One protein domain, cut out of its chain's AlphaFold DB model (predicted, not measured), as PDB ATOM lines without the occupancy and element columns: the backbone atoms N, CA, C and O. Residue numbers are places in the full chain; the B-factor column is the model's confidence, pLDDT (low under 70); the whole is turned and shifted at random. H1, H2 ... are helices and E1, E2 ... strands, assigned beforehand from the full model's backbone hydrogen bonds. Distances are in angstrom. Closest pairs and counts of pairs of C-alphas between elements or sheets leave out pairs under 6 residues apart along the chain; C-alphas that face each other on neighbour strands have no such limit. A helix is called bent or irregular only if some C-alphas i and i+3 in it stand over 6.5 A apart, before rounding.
ATOM      1  N   CYS A  55     235.317 274.488 229.008       80.25
ATOM      2  CA  CYS A  55     235.683 274.130 227.637       80.25
ATOM      3  C   CYS A  55     237.030 274.678 227.166       80.25
ATOM      4  O   CYS A  55     237.613 274.146 226.220       80.25
ATOM      5  N   ASP A  56     237.517 275.735 227.807       79.88
ATOM      6  CA  ASP A  56     238.781 276.368 227.436       79.88
ATOM      7  C   ASP A  56     239.954 275.778 228.229       79.88
ATOM      8  O   ASP A  56     241.116 275.998 227.889       79.88
ATOM      9  N   ALA A  57     239.653 275.002 229.275       77.06
ATOM     10  CA  ALA A  57     240.633 274.416 230.168       77.06
ATOM     11  C   ALA A  57     240.940 272.958 229.797       77.06
ATOM     12  O   ALA A  57     240.043 272.146 229.573       77.06
ATOM     13  N   ILE A  58     242.227 272.611 229.778       78.69
ATOM     14  CA  ILE A  58     242.694 271.227 229.652       78.69
ATOM     15  C   ILE A  58     243.809 271.016 230.669       78.69
ATOM     16  O   ILE A  58     244.852 271.670 230.604       78.69
ATOM     17  N   ILE A  59     243.616 270.071 231.588       77.69
ATOM     18  CA  ILE A  59     244.708 269.553 232.413       77.69
ATOM     19  C   ILE A  59     245.394 268.462 231.592       77.69
ATOM     20  O   ILE A  59     244.901 267.339 231.489       77.69
ATOM     21  N   SER A  60     246.494 268.840 230.942       69.88
ATOM     22  CA  SER A  60     247.270 267.943 230.084       69.88
ATOM     23  C   SER A  60     248.309 267.176 230.898       69.88
ATOM     24  O   SER A  60     249.007 267.766 231.722       69.88
ATOM     25  N   GLY A  61     248.447 265.883 230.606       65.31
ATOM     26  CA  GLY A  61     249.422 264.991 231.230       65.31
ATOM     27  C   GLY A  61     248.740 263.936 232.091       65.31
ATOM     28  O   GLY A  61     248.269 264.229 233.188       65.31
ATOM     29  N   ASP A  62     248.707 262.699 231.597       70.06
ATOM     30  CA  ASP A  62     248.228 261.580 232.397       70.06
ATOM     31  C   ASP A  62     249.257 261.285 233.501       70.06
ATOM     32  O   ASP A  62     250.450 261.114 233.220       70.06
ATOM     33  N   PRO A  63     248.841 261.267 234.774       70.81
ATOM     34  CA  PRO A  63     249.772 261.090 235.870       70.81
ATOM     35  C   PRO A  63     250.295 259.643 235.888       70.81
ATOM     36  O   PRO A  63     249.532 258.684 235.778       70.81
ATOM     37  N   ASN A  64     251.606 259.468 236.073       76.00
ATOM     38  CA  ASN A  64     252.248 258.150 236.120       76.00
ATOM     39  C   ASN A  64     252.095 257.488 237.507       76.00
ATOM     40  O   ASN A  64     253.042 257.408 238.283       76.00
ATOM     41  N   ILE A  65     250.870 257.090 237.852       71.56
ATOM     42  CA  ILE A  65     250.474 256.609 239.196       71.56
ATOM     43  C   ILE A  65     249.577 255.359 239.142       71.56
ATOM     44  O   ILE A  65     248.785 255.106 240.055       71.56
ATOM     45  N   GLY A  66     249.698 254.562 238.078       75.81
ATOM     46  CA  GLY A  66     248.915 253.337 237.896       75.81
ATOM     47  C   GLY A  66     247.420 253.631 237.760       75.81
ATOM     48  O   GLY A  66     247.036 254.444 236.929       75.81
ATOM     49  N   ASP A  67     246.587 253.000 238.590       72.44
ATOM     50  CA  ASP A  67     245.119 253.130 238.549       72.44
ATOM     51  C   ASP A  67     244.565 254.278 239.419       72.44
ATOM     52  O   ASP A  67     243.355 254.475 239.512       72.44
ATOM     53  N   ASN A  68     245.430 255.073 240.058       78.25
ATOM     54  CA  ASN A  68     245.022 256.102 241.021       78.25
ATOM     55  C   ASN A  68     244.736 257.471 240.383       78.25
ATOM     56  O   ASN A  68     245.122 258.509 240.931       78.25
ATOM     57  N   TRP A  69     244.038 257.504 239.255       81.75
ATOM     58  CA  TRP A  69     243.678 258.737 238.553       81.75
ATOM     59  C   TRP A  69     242.178 258.837 238.312       81.75
ATOM     60  O   TRP A  69     241.440 257.854 238.346       81.75
ATOM     61  N   VAL A  70     241.740 260.067 238.081       84.25
ATOM     62  CA  VAL A  70     240.379 260.403 237.682       84.25
ATOM     63  C   VAL A  70     240.455 261.258 236.433       84.25
ATOM     64  O   VAL A  70     241.322 262.127 236.313       84.25
ATOM     65  N   LYS A  71     239.544 260.995 235.502       87.50
ATOM     66  CA  LYS A  71     239.374 261.771 234.284       87.50
ATOM     67  C   LYS A  71     238.055 262.516 234.351       87.50
ATOM     68  O   LYS A  71     237.028 261.959 234.717       87.50
ATOM     69  N   ILE A  72     238.089 263.783 233.983       87.88
ATOM     70  CA  ILE A  72     236.901 264.604 233.816       87.88
ATOM     71  C   ILE A  72     236.832 265.027 232.356       87.88
ATOM     72  O   ILE A  72     237.781 265.613 231.831       87.88
ATOM     73  N   SER A  73     235.719 264.715 231.706       88.19
ATOM     74  CA  SER A  73     235.460 265.038 230.307       88.19
ATOM     75  C   SER A  73     234.381 266.112 230.239       88.19
ATOM     76  O   SER A  73     233.270 265.900 230.716       88.19
ATOM     77  N   PHE A  74     234.673 267.258 229.632       87.44
ATOM     78  CA  PHE A  74     233.665 268.268 229.304       87.44
ATOM     79  C   PHE A  74     233.315 268.180 227.825       87.44
ATOM     80  O   PHE A  74     234.180 268.298 226.956       87.44
ATOM     81  N   HIS A  75     232.036 267.972 227.535       85.81
ATOM     82  CA  HIS A  75     231.526 267.925 226.171       85.81
ATOM     83  C   HIS A  75     231.138 269.327 225.729       85.81
ATOM     84  O   HIS A  75     230.147 269.894 226.189       85.81
ATOM     85  N   CYS A  76     231.951 269.881 224.840       83.56
ATOM     86  CA  CYS A  76     231.848 271.254 224.380       83.56
ATOM     87  C   CYS A  76     231.480 271.305 222.891       83.56
ATOM     88  O   CYS A  76     231.675 270.318 222.177       83.56
ATOM     89  N   PRO A  77     231.021 272.463 222.379       78.69
ATOM     90  CA  PRO A  77     230.630 272.599 220.972       78.69
ATOM     91  C   PRO A  77     231.764 272.256 219.993       78.69
ATOM     92  O   PRO A  77     231.531 271.730 218.911       78.69
ATOM     93  N   GLN A  78     233.009 272.529 220.390       80.12
ATOM     94  CA  GLN A  78     234.211 272.283 219.588       80.12
ATOM     95  C   GLN A  78     234.810 270.879 219.790       80.12
ATOM     96  O   GLN A  78     235.869 270.580 219.242       80.12
ATOM     97  N   GLY A  79     234.177 270.025 220.600       82.25
ATOM     98  CA  GLY A  79     234.643 268.675 220.907       82.25
ATOM     99  C   GLY A  79     234.764 268.395 222.404       82.25
ATOM    100  O   GLY A  79     234.335 269.178 223.250       82.25
ATOM    101  N   VAL A  80     235.357 267.248 222.737       84.75
ATOM    102  CA  VAL A  80     235.498 266.789 224.126       84.75
ATOM    103  C   VAL A  80     236.826 267.260 224.710       84.75
ATOM    104  O   VAL A  80     237.891 267.033 224.130       84.75
ATOM    105  N   LYS A  81     236.766 267.898 225.877       86.62
ATOM    106  CA  LYS A  81     237.928 268.350 226.643       86.62
ATOM    107  C   LYS A  81     238.158 267.394 227.798       86.62
ATOM    108  O   LYS A  81     237.363 267.332 228.728       86.62
ATOM    109  N   ASN A  82     239.243 266.636 227.709       86.50
ATOM    110  CA  ASN A  82     239.609 265.634 228.697       86.50
ATOM    111  C   ASN A  82     240.666 266.201 229.635       86.50
ATOM    112  O   ASN A  82     241.699 266.683 229.177       86.50
ATOM    113  N   SER A  83     240.418 266.098 230.932       86.50
ATOM    114  CA  SER A  83     241.363 266.478 231.971       86.50
ATOM    115  C   SER A  83     241.582 265.300 232.901       86.50
ATOM    116  O   SER A  83     240.634 264.819 233.517       86.50
ATOM    117  N   THR A  84     242.825 264.846 233.017       85.50
ATOM    118  CA  THR A  84     243.196 263.740 233.905       85.50
ATOM    119  C   THR A  84     244.005 264.289 235.071       85.50
ATOM    120  O   THR A  84     244.892 265.116 234.879       85.50
ATOM    121  N   PHE A  85     243.727 263.839 236.293       82.75
ATOM    122  CA  PHE A  85     244.571 264.176 237.435       82.75
ATOM    123  C   PHE A  85     244.606 263.072 238.489       82.75
ATOM    124  O   PHE A  85     243.780 262.158 238.538       82.75
ATOM    125  N   ALA A  86     245.628 263.160 239.334       82.31
ATOM    126  CA  ALA A  86     245.912 262.187 240.368       82.31
ATOM    127  C   ALA A  86     244.905 262.249 241.513       82.31
ATOM    128  O   ALA A  86     244.695 263.303 242.100       82.31
ATOM    129  N   THR A  87     244.357 261.109 241.928       78.44
ATOM    130  CA  THR A  87     243.457 261.056 243.097       78.44
ATOM    131  C   THR A  87     244.151 261.434 244.405       78.44
ATOM    132  O   THR A  87     243.486 261.825 245.358       78.44
ATOM    133  N   THR A  88     245.486 261.391 244.452       78.00
ATOM    134  CA  THR A  88     246.288 261.827 245.605       78.00
ATOM    135  C   THR A  88     246.176 263.321 245.895       78.00
ATOM    136  O   THR A  88     246.460 263.728 247.018       78.00
ATOM    137  N   VAL A  89     245.758 264.149 244.926       75.06
ATOM    138  CA  VAL A  89     245.539 265.588 245.161       75.06
ATOM    139  C   VAL A  89     244.222 265.873 245.889       75.06
ATOM    140  O   VAL A  89     243.999 266.988 246.357       75.06
ATOM    141  N   LEU A  90     243.350 264.870 246.021       78.25
ATOM    142  CA  LEU A  90     242.059 265.016 246.676       78.25
ATOM    143  C   LEU A  90     242.211 264.911 248.193       78.25
ATOM    144  O   LEU A  90     242.594 263.872 248.725       78.25
ATOM    145  N   ARG A  91     241.835 265.985 248.900       75.44
ATOM    146  CA  ARG A  91     241.769 265.995 250.373       75.44
ATOM    147  C   ARG A  91     240.752 264.994 250.920       75.44
ATOM    148  O   ARG A  91     240.948 264.442 251.993       75.44
ATOM    149  N   GLU A  92     239.675 264.770 250.174       81.50
ATOM    150  CA  GLU A  92     238.630 263.805 250.506       81.50
ATOM    151  C   GLU A  92     238.226 263.056 249.240       81.50
ATOM    152  O   GLU A  92     238.061 263.649 248.171       81.50
ATOM    153  N   LYS A  93     238.044 261.749 249.384       78.62
ATOM    154  CA  LYS A  93     237.680 260.830 248.313       78.62
ATOM    155  C   LYS A  93     236.176 260.911 248.028       78.62
ATOM    156  O   LYS A  93     235.409 260.056 248.450       78.62
ATOM    157  N   SER A  94     235.742 261.956 247.325       82.56
ATOM    158  CA  SER A  94     234.352 262.120 246.874       82.56
ATOM    159  C   SER A  94     234.280 262.745 245.479       82.56
ATOM    160  O   SER A  94     235.157 263.522 245.087       82.56
ATOM    161  N   TRP A  95     233.226 262.442 244.709       80.75
ATOM    162  CA  TRP A  95     233.024 263.048 243.382       80.75
ATOM    163  C   TRP A  95     232.882 264.575 243.479       80.75
ATOM    164  O   TRP A  95     233.381 265.306 242.628       80.75
ATOM    165  N   LYS A  96     232.258 265.074 244.553       82.31
ATOM    166  CA  LYS A  96     232.079 266.510 244.777       82.31
ATOM    167  C   LYS A  96     233.420 267.199 244.995       82.31
ATOM    168  O   LYS A  96     233.695 268.204 244.347       82.31
ATOM    169  N   ASN A  97     234.291 266.626 245.831       83.69
ATOM    170  CA  ASN A  97     235.642 267.162 245.991       83.69
ATOM    171  C   ASN A  97     236.488 267.018 244.734       83.69
ATOM    172  O   ASN A  97     237.302 267.886 244.462       83.69
ATOM    173  N   THR A  98     236.254 265.980 243.941       84.50
ATOM    174  CA  THR A  98     236.912 265.801 242.646       84.50
ATOM    175  C   THR A  98     236.599 266.954 241.692       84.50
ATOM    176  O   THR A  98     237.510 267.574 241.150       84.50
ATOM    177  N   ILE A  99     235.318 267.296 241.536       83.31
ATOM    178  CA  ILE A  99     234.892 268.415 240.685       83.31
ATOM    179  C   ILE A  99     235.328 269.764 241.283       83.31
ATOM    180  O   ILE A  99     235.797 270.632 240.548       83.31
ATOM    181  N   ASN A 100     235.241 269.937 242.608       85.44
ATOM    182  CA  ASN A 100     235.732 271.143 243.289       85.44
ATOM    183  C   ASN A 100     237.225 271.362 243.045       85.44
ATOM    184  O   ASN A 100     237.650 272.482 242.776       85.44
ATOM    185  N   GLU A 101     238.019 270.299 243.155       84.12
ATOM    186  CA  GLU A 101     239.463 270.365 242.988       84.12
ATOM    187  C   GLU A 101     239.830 270.641 241.532       84.12
ATOM    188  O   GLU A 101     240.673 271.493 241.264       84.12
ATOM    189  N   TYR A 102     239.122 270.024 240.584       84.44
ATOM    190  CA  TYR A 102     239.228 270.377 239.174       84.44
ATOM    191  C   TYR A 102     238.950 271.867 238.936       84.44
ATOM    192  O   TYR A 102     239.799 272.571 238.391       84.44
ATOM    193  N   ALA A 103     237.808 272.368 239.416       83.56
ATOM    194  CA  ALA A 103     237.419 273.772 239.306       83.56
ATOM    195  C   ALA A 103     238.484 274.695 239.929       83.56
ATOM    196  O   ALA A 103     238.905 275.682 239.319       83.56
ATOM    197  N   ARG A 104     239.027 274.309 241.091       83.12
ATOM    198  CA  ARG A 104     240.145 274.995 241.748       83.12
ATOM    199  C   ARG A 104     241.404 275.005 240.888       83.12
ATOM    200  O   ARG A 104     242.087 276.027 240.888       83.12
ATOM    201  N   ILE A 105     241.742 273.920 240.184       80.19
ATOM    202  CA  ILE A 105     242.926 273.802 239.307       80.19
ATOM    203  C   ILE A 105     242.775 274.643 238.034       80.19
ATOM    204  O   ILE A 105     243.741 275.274 237.598       80.19
ATOM    205  N   ILE A 106     241.575 274.735 237.476       79.94
ATOM    206  CA  ILE A 106     241.327 275.574 236.297       79.94
ATOM    207  C   ILE A 106     240.973 277.026 236.672       79.94
ATOM    208  O   ILE A 106     240.856 277.886 235.811       79.94
ATOM    209  N   GLY A 107     240.842 277.345 237.963       75.06
ATOM    210  CA  GLY A 107     240.495 278.697 238.411       75.06
ATOM    211  C   GLY A 107     239.063 279.106 238.056       75.06
ATOM    212  O   GLY A 107     238.782 280.297 237.934       75.06
ATOM    213  N   PHE A 108     238.179 278.122 237.894       79.75
ATOM    214  CA  PHE A 108     236.766 278.300 237.590       79.75
ATOM    215  C   PHE A 108     235.937 278.150 238.880       79.75
ATOM    216  O   PHE A 108     236.277 277.307 239.717       79.75
ATOM    217  N   PRO A 109     234.875 278.947 239.105       76.69
ATOM    218  CA  PRO A 109     234.083 278.851 240.327       76.69
ATOM    219  C   PRO A 109     233.399 277.480 240.420       76.69
ATOM    220  O   PRO A 109     232.649 277.122 239.509       76.69
ATOM    221  N   PRO A 110     233.584 276.706 241.509       72.50
ATOM    222  CA  PRO A 110     232.975 275.383 241.615       72.50
ATOM    223  C   PRO A 110     231.451 275.429 241.473       72.50
ATOM    224  O   PRO A 110     230.872 274.590 240.795       72.50
ATOM    225  N   SER A 111     230.811 276.462 242.028       73.00
ATOM    226  CA  SER A 111     229.367 276.699 241.926       73.00
ATOM    227  C   SER A 111     228.845 276.764 240.491       73.00
ATOM    228  O   SER A 111     227.690 276.434 240.266       73.00
ATOM    229  N   GLU A 112     229.674 277.164 239.528       72.00
ATOM    230  CA  GLU A 112     229.291 277.207 238.116       72.00
ATOM    231  C   GLU A 112     229.467 275.859 237.405       72.00
ATOM    232  O   GLU A 112     228.848 275.639 236.367       72.00
ATOM    233  N   VAL A 113     230.276 274.947 237.956       69.88
ATOM    234  CA  VAL A 113     230.392 273.565 237.455       69.88
ATOM    235  C   VAL A 113     229.225 272.704 237.936       69.88
ATOM    236  O   VAL A 113     228.791 271.815 237.214       69.88
ATOM    237  N   PHE A 114     228.697 272.972 239.137       66.62
ATOM    238  CA  PHE A 114     227.506 272.290 239.670       66.62
ATOM    239  C   PHE A 114     226.186 272.962 239.282       66.62
ATOM    240  O   PHE A 114     225.136 272.535 239.760       66.62
ATOM    241  N   ASP A 115     226.213 274.028 238.482       69.31
ATOM    242  CA  ASP A 115     224.979 274.630 237.992       69.31
ATOM    243  C   ASP A 115     224.375 273.701 236.938       69.31
ATOM    244  O   ASP A 115     224.834 273.659 235.798       69.31
ATOM    245  N   GLU A 116     223.340 272.952 237.323       63.12
ATOM    246  CA  GLU A 116     222.620 272.010 236.455       63.12
ATOM    247  C   GLU A 116     222.062 272.680 235.191       63.12
ATOM    248  O   GLU A 116     221.821 272.012 234.188       63.12
ATOM    249  N   LYS A 117     221.907 274.012 235.207       69.75
ATOM    250  CA  LYS A 117     221.514 274.799 234.033       69.75
ATOM    251  C   LYS A 117     222.637 274.966 233.012       69.75
ATOM    252  O   LYS A 117     222.356 275.300 231.868       69.75
ATOM    253  N   LYS A 118     223.893 274.773 233.419       75.50
ATOM    254  CA  LYS A 118     225.089 274.891 232.573       75.50
ATOM    255  C   LYS A 118     225.739 273.542 232.297       75.50
ATOM    256  O   LYS A 118     226.242 273.338 231.196       75.50
ATOM    257  N   TRP A 119     225.740 272.639 233.277       82.56
ATOM    258  CA  TRP A 119     226.415 271.349 233.188       82.56
ATOM    259  C   TRP A 119     225.656 270.264 233.946       82.56
ATOM    260  O   TRP A 119     225.328 270.404 235.119       82.56
ATOM    261  N   THR A 120     225.440 269.133 233.287       84.88
ATOM    262  CA  THR A 120     224.963 267.899 233.904       84.88
ATOM    263  C   THR A 120     226.089 266.875 233.872       84.88
ATOM    264  O   THR A 120     226.520 266.455 232.798       84.88
ATOM    265  N   CYS A 121     226.595 266.490 235.042       85.19
ATOM    266  CA  CYS A 121     227.707 265.550 235.151       85.19
ATOM    267  C   CYS A 121     227.228 264.129 235.456       85.19
ATOM    268  O   CYS A 121     226.274 263.917 236.207       85.19
ATOM    269  N   TYR A 122     227.920 263.147 234.891       84.69
ATOM    270  CA  TYR A 122     227.584 261.733 234.958       84.69
ATOM    271  C   TYR A 122     228.807 260.907 235.347       84.69
ATOM    272  O   TYR A 122     229.927 261.194 234.934       84.69
ATOM    273  N   LEU A 123     228.577 259.838 236.108       84.25
ATOM    274  CA  LEU A 123     229.551 258.774 236.335       84.25
ATOM    275  C   LEU A 123     229.008 257.480 235.711       84.25
ATOM    276  O   LEU A 123     228.201 256.748 236.304       84.25
ATOM    277  N   GLY A 124     229.398 257.219 234.463       80.75
ATOM    278  CA  GLY A 124     228.711 256.246 233.613       80.75
ATOM    279  C   GLY A 124     227.240 256.637 233.425       80.75
ATOM    280  O   GLY A 124     226.941 257.727 232.964       80.75
ATOM    281  N   ARG A 125     226.296 255.774 233.827       76.69
ATOM    282  CA  ARG A 125     224.845 256.047 233.703       76.69
ATOM    283  C   ARG A 125     224.230 256.784 234.900       76.69
ATOM    284  O   ARG A 125     223.036 257.059 234.890       76.69
ATOM    285  N   LYS A 126     225.001 257.043 235.962       80.62
ATOM    286  CA  LYS A 126     224.498 257.701 237.178       80.62
ATOM    287  C   LYS A 126     224.687 259.212 237.050       80.62
ATOM    288  O   LYS A 126     225.815 259.660 236.869       80.62
ATOM    289  N   ILE A 127     223.607 259.975 237.179       80.69
ATOM    290  CA  ILE A 127     223.658 261.440 237.227       80.69
ATOM    291  C   ILE A 127     224.210 261.918 238.580       80.69
ATOM    292  O   ILE A 127     223.879 261.368 239.637       80.69
ATOM    293  N   LEU A 128     225.071 262.930 238.545       80.62
ATOM    294  CA  LEU A 128     225.666 263.566 239.717       80.62
ATOM    295  C   LEU A 128     224.860 264.822 240.066       80.62
ATOM    296  O   LEU A 128     225.154 265.911 239.588       80.62
ATOM    297  N   ILE A 129     223.827 264.646 240.890       75.31
ATOM    298  CA  ILE A 129     222.982 265.734 241.404       75.31
ATOM    299  C   ILE A 129     223.500 266.166 242.774       75.31
ATOM    300  O   ILE A 129     223.825 265.327 243.626       75.31
ATOM    301  N   ASN A 130     223.550 267.480 243.003       65.94
ATOM    302  CA  ASN A 130     224.034 268.053 244.255       65.94
ATOM    303  C   ASN A 130     223.265 267.470 245.460       65.94
ATOM    304  O   ASN A 130     222.039 267.495 245.510       65.94
ATOM    305  N   ASN A 131     224.002 266.924 246.433       62.62
ATOM    306  CA  ASN A 131     223.507 266.326 247.684       62.62
ATOM    307  C   ASN A 131     222.546 265.116 247.562       62.62
ATOM    308  O   ASN A 131     222.138 264.589 248.595       62.62
ATOM    309  N   GLN A 132     222.205 264.639 246.357       60.88
ATOM    310  CA  GLN A 132     221.232 263.544 246.158       60.88
ATOM    311  C   GLN A 132     221.807 262.304 245.459       60.88
ATOM    312  O   GLN A 132     221.201 261.232 245.477       60.88
ATOM    313  N   SER A 133     222.987 262.409 244.849       64.75
ATOM    314  CA  SER A 133     223.622 261.280 244.169       64.75
ATOM    315  C   SER A 133     224.084 260.201 245.163       64.75
ATOM    316  O   SER A 133     224.928 260.473 246.017       64.75
ATOM    317  N   LYS A 134     223.636 258.950 244.993       67.75
ATOM    318  CA  LYS A 134     224.149 257.764 245.722       67.75
ATOM    319  C   LYS A 134     225.511 257.262 245.201       67.75
ATOM    320  O   LYS A 134     225.819 256.081 245.317       67.75
ATOM    321  N   VAL A 135     226.283 258.124 244.545       74.12
ATOM    322  CA  VAL A 135     227.571 257.759 243.948       74.12
ATOM    323  C   VAL A 135     228.638 257.744 245.032       74.12
ATOM    324  O   VAL A 135     228.879 258.767 245.675       74.12
ATOM    325  N   THR A 136     229.266 256.589 245.234       76.44
ATOM    326  CA  THR A 136     230.344 256.422 246.214       76.44
ATOM    327  C   THR A 136     231.709 256.619 245.562       76.44
ATOM    328  O   THR A 136     231.845 256.634 244.340       76.44
ATOM    329  N   TRP A 137     232.752 256.768 246.379       75.44
ATOM    330  CA  TRP A 137     234.124 256.790 245.870       75.44
ATOM    331  C   TRP A 137     234.498 255.503 245.134       75.44
ATOM    332  O   TRP A 137     235.200 255.550 244.127       75.44
ATOM    333  N   ASP A 138     233.996 254.362 245.600       74.56
ATOM    334  CA  ASP A 138     234.295 253.071 244.986       74.56
ATOM    335  C   ASP A 138     233.753 252.993 243.556       74.56
ATOM    336  O   ASP A 138     234.413 252.411 242.698       74.56
ATOM    337  N   ASP A 139     232.625 253.654 243.257       72.50
ATOM    338  CA  ASP A 139     232.116 253.792 241.886       72.50
ATOM    339  C   ASP A 139     233.114 254.542 240.976       72.50
ATOM    340  O   ASP A 139     233.200 254.261 239.780       72.50
ATOM    341  N   ILE A 140     233.860 255.505 241.532       74.12
ATOM    342  CA  ILE A 140     234.869 256.298 240.814       74.12
ATOM    343  C   ILE A 140     236.149 255.472 240.655       74.12
ATOM    344  O   ILE A 140     236.681 255.367 239.555       74.12
ATOM    345  N   ALA A 141     236.615 254.830 241.729       67.69
ATOM    346  CA  ALA A 141     237.843 254.041 241.725       67.69
ATOM    347  C   ALA A 141     237.746 252.789 240.831       67.69
ATOM    348  O   ALA A 141     238.676 252.490 240.087       67.69
ATOM    349  N   THR A 142     236.615 252.073 240.842       59.84
ATOM    350  CA  THR A 142     236.449 250.819 240.074       59.84
ATOM    351  C   THR A 142     236.218 251.025 238.576       59.84
ATOM    352  O   THR A 142     236.508 250.128 237.787       59.84
ATOM    353  N   LYS A 143     235.727 252.197 238.148       57.59
ATOM    354  CA  LYS A 143     235.440 252.490 236.731       57.59
ATOM    355  C   LYS A 143     236.539 253.257 235.998       57.59
ATOM    356  O   LYS A 143     236.268 253.789 234.924       57.59
ATOM    357  N   LYS A 144     237.752 253.349 236.556       60.22
ATOM    358  CA  LYS A 144     238.776 254.288 236.054       60.22
ATOM    359  C   LYS A 144     238.207 255.716 235.940       60.22
ATOM    360  O   LYS A 144     238.428 256.414 234.957       60.22
ATOM    361  N   GLY A 145     237.378 256.074 236.925       62.03
ATOM    362  CA  GLY A 145     236.855 257.395 237.260       62.03
ATOM    363  C   GLY A 145     236.666 258.397 236.132       62.03
ATOM    364  O   GLY A 145     237.187 259.495 236.266       62.03
ATOM    365  N   SER A 146     235.942 258.071 235.055       79.50
ATOM    366  CA  SER A 146     235.544 259.085 234.067       79.50
ATOM    367  C   SER A 146     234.259 259.771 234.518       79.50
ATOM    368  O   SER A 146     233.200 259.142 234.550       79.50
ATOM    369  N   ILE A 147     234.361 261.044 234.889       86.81
ATOM    370  CA  ILE A 147     233.217 261.928 235.109       86.81
ATOM    371  C   ILE A 147     232.979 262.693 233.811       86.81
ATOM    372  O   ILE A 147     233.827 263.478 233.398       86.81
ATOM    373  N   ASP A 148     231.824 262.496 233.189       87.44
ATOM    374  CA  ASP A 148     231.479 263.157 231.934       87.44
ATOM    375  C   ASP A 148     230.446 264.253 232.200       87.44
ATOM    376  O   ASP A 148     229.343 263.984 232.668       87.44
ATOM    377  N   CYS A 149     230.809 265.500 231.923       87.31
ATOM    378  CA  CYS A 149     229.968 266.676 232.092       87.31
ATOM    379  C   CYS A 149     229.470 267.171 230.732       87.31
ATOM    380  O   CYS A 149     230.249 267.492 229.830       87.31
ATOM    381  N   LEU A 150     228.147 267.231 230.601       86.00
ATOM    382  CA  LEU A 150     227.424 267.588 229.386       86.00
ATOM    383  C   LEU A 150     226.746 268.936 229.574       86.00
ATOM    384  O   LEU A 150     226.096 269.166 230.590       86.00
ATOM    385  N   ASN A 151     226.877 269.820 228.595       81.44
ATOM    386  CA  ASN A 151     226.067 271.028 228.571       81.44
ATOM    387  C   ASN A 151     224.617 270.643 228.178       81.44
ATOM    388  O   ASN A 151     224.461 269.905 227.199       81.44
ATOM    389  N   PRO A 152     223.577 271.109 228.909       73.38
ATOM    390  CA  PRO A 152     222.171 270.755 228.689       73.38
ATOM    391  C   PRO A 152     221.685 270.927 227.246       73.38
ATOM    392  O   PRO A 152     220.858 270.135 226.796       73.38
ATOM    393  N   GLU A 153     222.239 271.877 226.489       70.06
ATOM    394  CA  GLU A 153     221.926 272.062 225.062       70.06
ATOM    395  C   GLU A 153     222.344 270.863 224.187       70.06
ATOM    396  O   GLU A 153     221.772 270.630 223.124       70.06
ATOM    397  N   TYR A 154     223.306 270.060 224.646       66.19
ATOM    398  CA  TYR A 154     223.894 268.927 223.921       66.19
ATOM    399  C   TYR A 154     223.566 267.571 224.563       66.19
ATOM    400  O   TYR A 154     223.909 266.519 224.016       66.19
ATOM    401  N   THR A 155     222.874 267.579 225.706       68.00
ATOM    402  CA  THR A 155     222.594 266.385 226.510       68.00
ATOM    403  C   THR A 155     221.727 265.372 225.764       68.00
ATOM    404  O   THR A 155     222.030 264.182 225.805       68.00
ATOM    405  N   LEU A 156     220.699 265.803 225.022       64.62
ATOM    406  CA  LEU A 156     219.779 264.876 224.345       64.62
ATOM    407  C   LEU A 156     220.481 264.066 223.239       64.62
ATOM    408  O   LEU A 156     220.403 262.840 223.223       64.62
ATOM    409  N   ASN A 157     221.239 264.737 222.365       62.34
ATOM    410  CA  ASN A 157     221.973 264.077 221.278       62.34
ATOM    411  C   ASN A 157     223.053 263.127 221.810       62.34
ATOM    412  O   ASN A 157     223.229 262.030 221.280       62.34
ATOM    413  N   TYR A 158     223.741 263.508 222.887       64.12
ATOM    414  CA  TYR A 158     224.765 262.665 223.493       64.12
ATOM    415  C   TYR A 158     224.182 261.428 224.188       64.12
ATOM    416  O   TYR A 158     224.696 260.323 224.014       64.12
ATOM    417  N   LEU A 159     223.088 261.584 224.943       65.81
ATOM    418  CA  LEU A 159     222.409 260.464 225.601       65.81
ATOM    419  C   LEU A 159     221.867 259.447 224.585       65.81
ATOM    420  O   LEU A 159     221.974 258.240 224.811       65.81
ATOM    421  N   ILE A 160     221.359 259.916 223.444       64.88
ATOM    422  CA  ILE A 160     220.921 259.047 222.347       64.88
ATOM    423  C   ILE A 160     222.125 258.319 221.727       64.88
ATOM    424  O   ILE A 160     222.092 257.100 221.573       64.88
ATOM    425  N   GLN A 161     223.206 259.038 221.411       62.97
ATOM    426  CA  GLN A 161     224.352 258.486 220.682       62.97
ATOM    427  C   GLN A 161     225.217 257.525 221.517       62.97
ATOM    428  O   GLN A 161     225.670 256.509 220.995       62.97
ATOM    429  N   TYR A 162     225.453 257.829 222.796       60.56
ATOM    430  CA  TYR A 162     226.384 257.072 223.647       60.56
ATOM    431  C   TYR A 162     225.695 256.125 224.628       60.56
ATOM    432  O   TYR A 162     226.279 255.110 225.014       60.56
ATOM    433  N   TYR A 163     224.460 256.429 225.027       64.19
ATOM    434  CA  TYR A 163     223.720 255.617 225.992       64.19
ATOM    435  C   TYR A 163     222.503 254.908 225.392       64.19
ATOM    436  O   TYR A 163     221.918 254.065 226.075       64.19
ATOM    437  N   GLY A 164     222.159 255.174 224.126       59.66
ATOM    438  CA  GLY A 164     221.078 254.484 223.416       59.66
ATOM    439  C   GLY A 164     219.697 254.721 224.027       59.66
ATOM    440  O   GLY A 164     218.820 253.868 223.901       59.66
TER     441      GLY A 164
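This is residues 55 to 164 of the 166 residues of an uncharacterized protein of Candidatus Shapirobacteria bacterium GW2011_GWE1_38_10 (UniProt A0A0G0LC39). What does one see first? A twisted four-stranded sheet has the helix H1 laid across one face, over E2 and E1, while H4 stands up from the opposite face, over E4. The short H2 packs on H1, and H3 only grazes the sheet. What is it made of? The 110 printed residues hold, along the chain, E1, E2, H1, H2, E3, H3, E4 and H4; the sheet is mixed, in the order E2, E1, E4, E3, and the class is mixed, helices and strands. How large is it? It is compact and rounded, with a radius of gyration of the C-alphas of 13.2 A and spans of 34 by 29 by 25 A.

What comes first? After residues 55 to 68, with no named element, E1 is residues 69 to 76, 22.3 A, from C-alpha 69 at (243.678, 258.737, 238.553), and E2 is 79 to 86, 23.4 A. What follows? H1 is residues 95 to 106, 16.6 A; H2 is 110 to 113, 5.2 A; E3 is 120 to 123, 10.5 A; H3 is 137 to 142, 8.6 A. What comes last? E4 is residues 146 to 150, 12.7 A, and H4 is 152 to 163, 15.5 A, ending at C-alpha 163 (223.720, 255.617, 225.992). H4 is irregular: C-alphas 153 and 156 are 7.5 A apart.

How do the strands pair? E1 and E2 form an antiparallel hairpin, with N 72 and O 83 at 2.8 A. E1 and E4 are parallel, with N 73 and O 147 at 2.8 A; E4 and E3 are antiparallel, with N 122 and O 148 at 2.8 A. Where are the helices? In three layers, helices on both faces of a sheet, H1 runs across the strands at a height over the sheet of 9.3 A, at 69 degrees to E1 on the local plane; H4, on the opposite face, is over E4 at a height of 8.7 A and stands up from the sheet at 53 degrees, on a local plane of only just enough C-alphas, 6. H1, with residues 99 to 104 alone, touches H2, the closest C-alphas being those of Ala 103 and Pro 110, 5.3 A apart. H3 grazes the sheet with residues 139 to 141; the closest C-alphas of H3 and E3 are those of Ile 140 and Leu 123, 7.4 A apart. Is there a crossover? E2, H1, H2 and E3 form a split strand-helix-strand unit, two strands running the same way with E1 and E4 between them, and its crossover is right-handed. What of the helix backbones? Each O i to N i+4 pair is within hydrogen-bond range in H1 and H3, 6 of 8 are in H4, and H2 is too short for such a pair.

How far does it reach? The two C-alphas farthest apart, those of Arg 91 and Gly 164, are 35.9 A apart, and the printed part has no cut. Which link is long? The link from E3 to H3, 13 residues, is long; in it, residues 126 to 127 pair antiparallel with 122 to 123 of E3. Where is confidence low? The mean pLDDT of the printed part is 76.2, and 28 residues are under 70, among them 154 to 164.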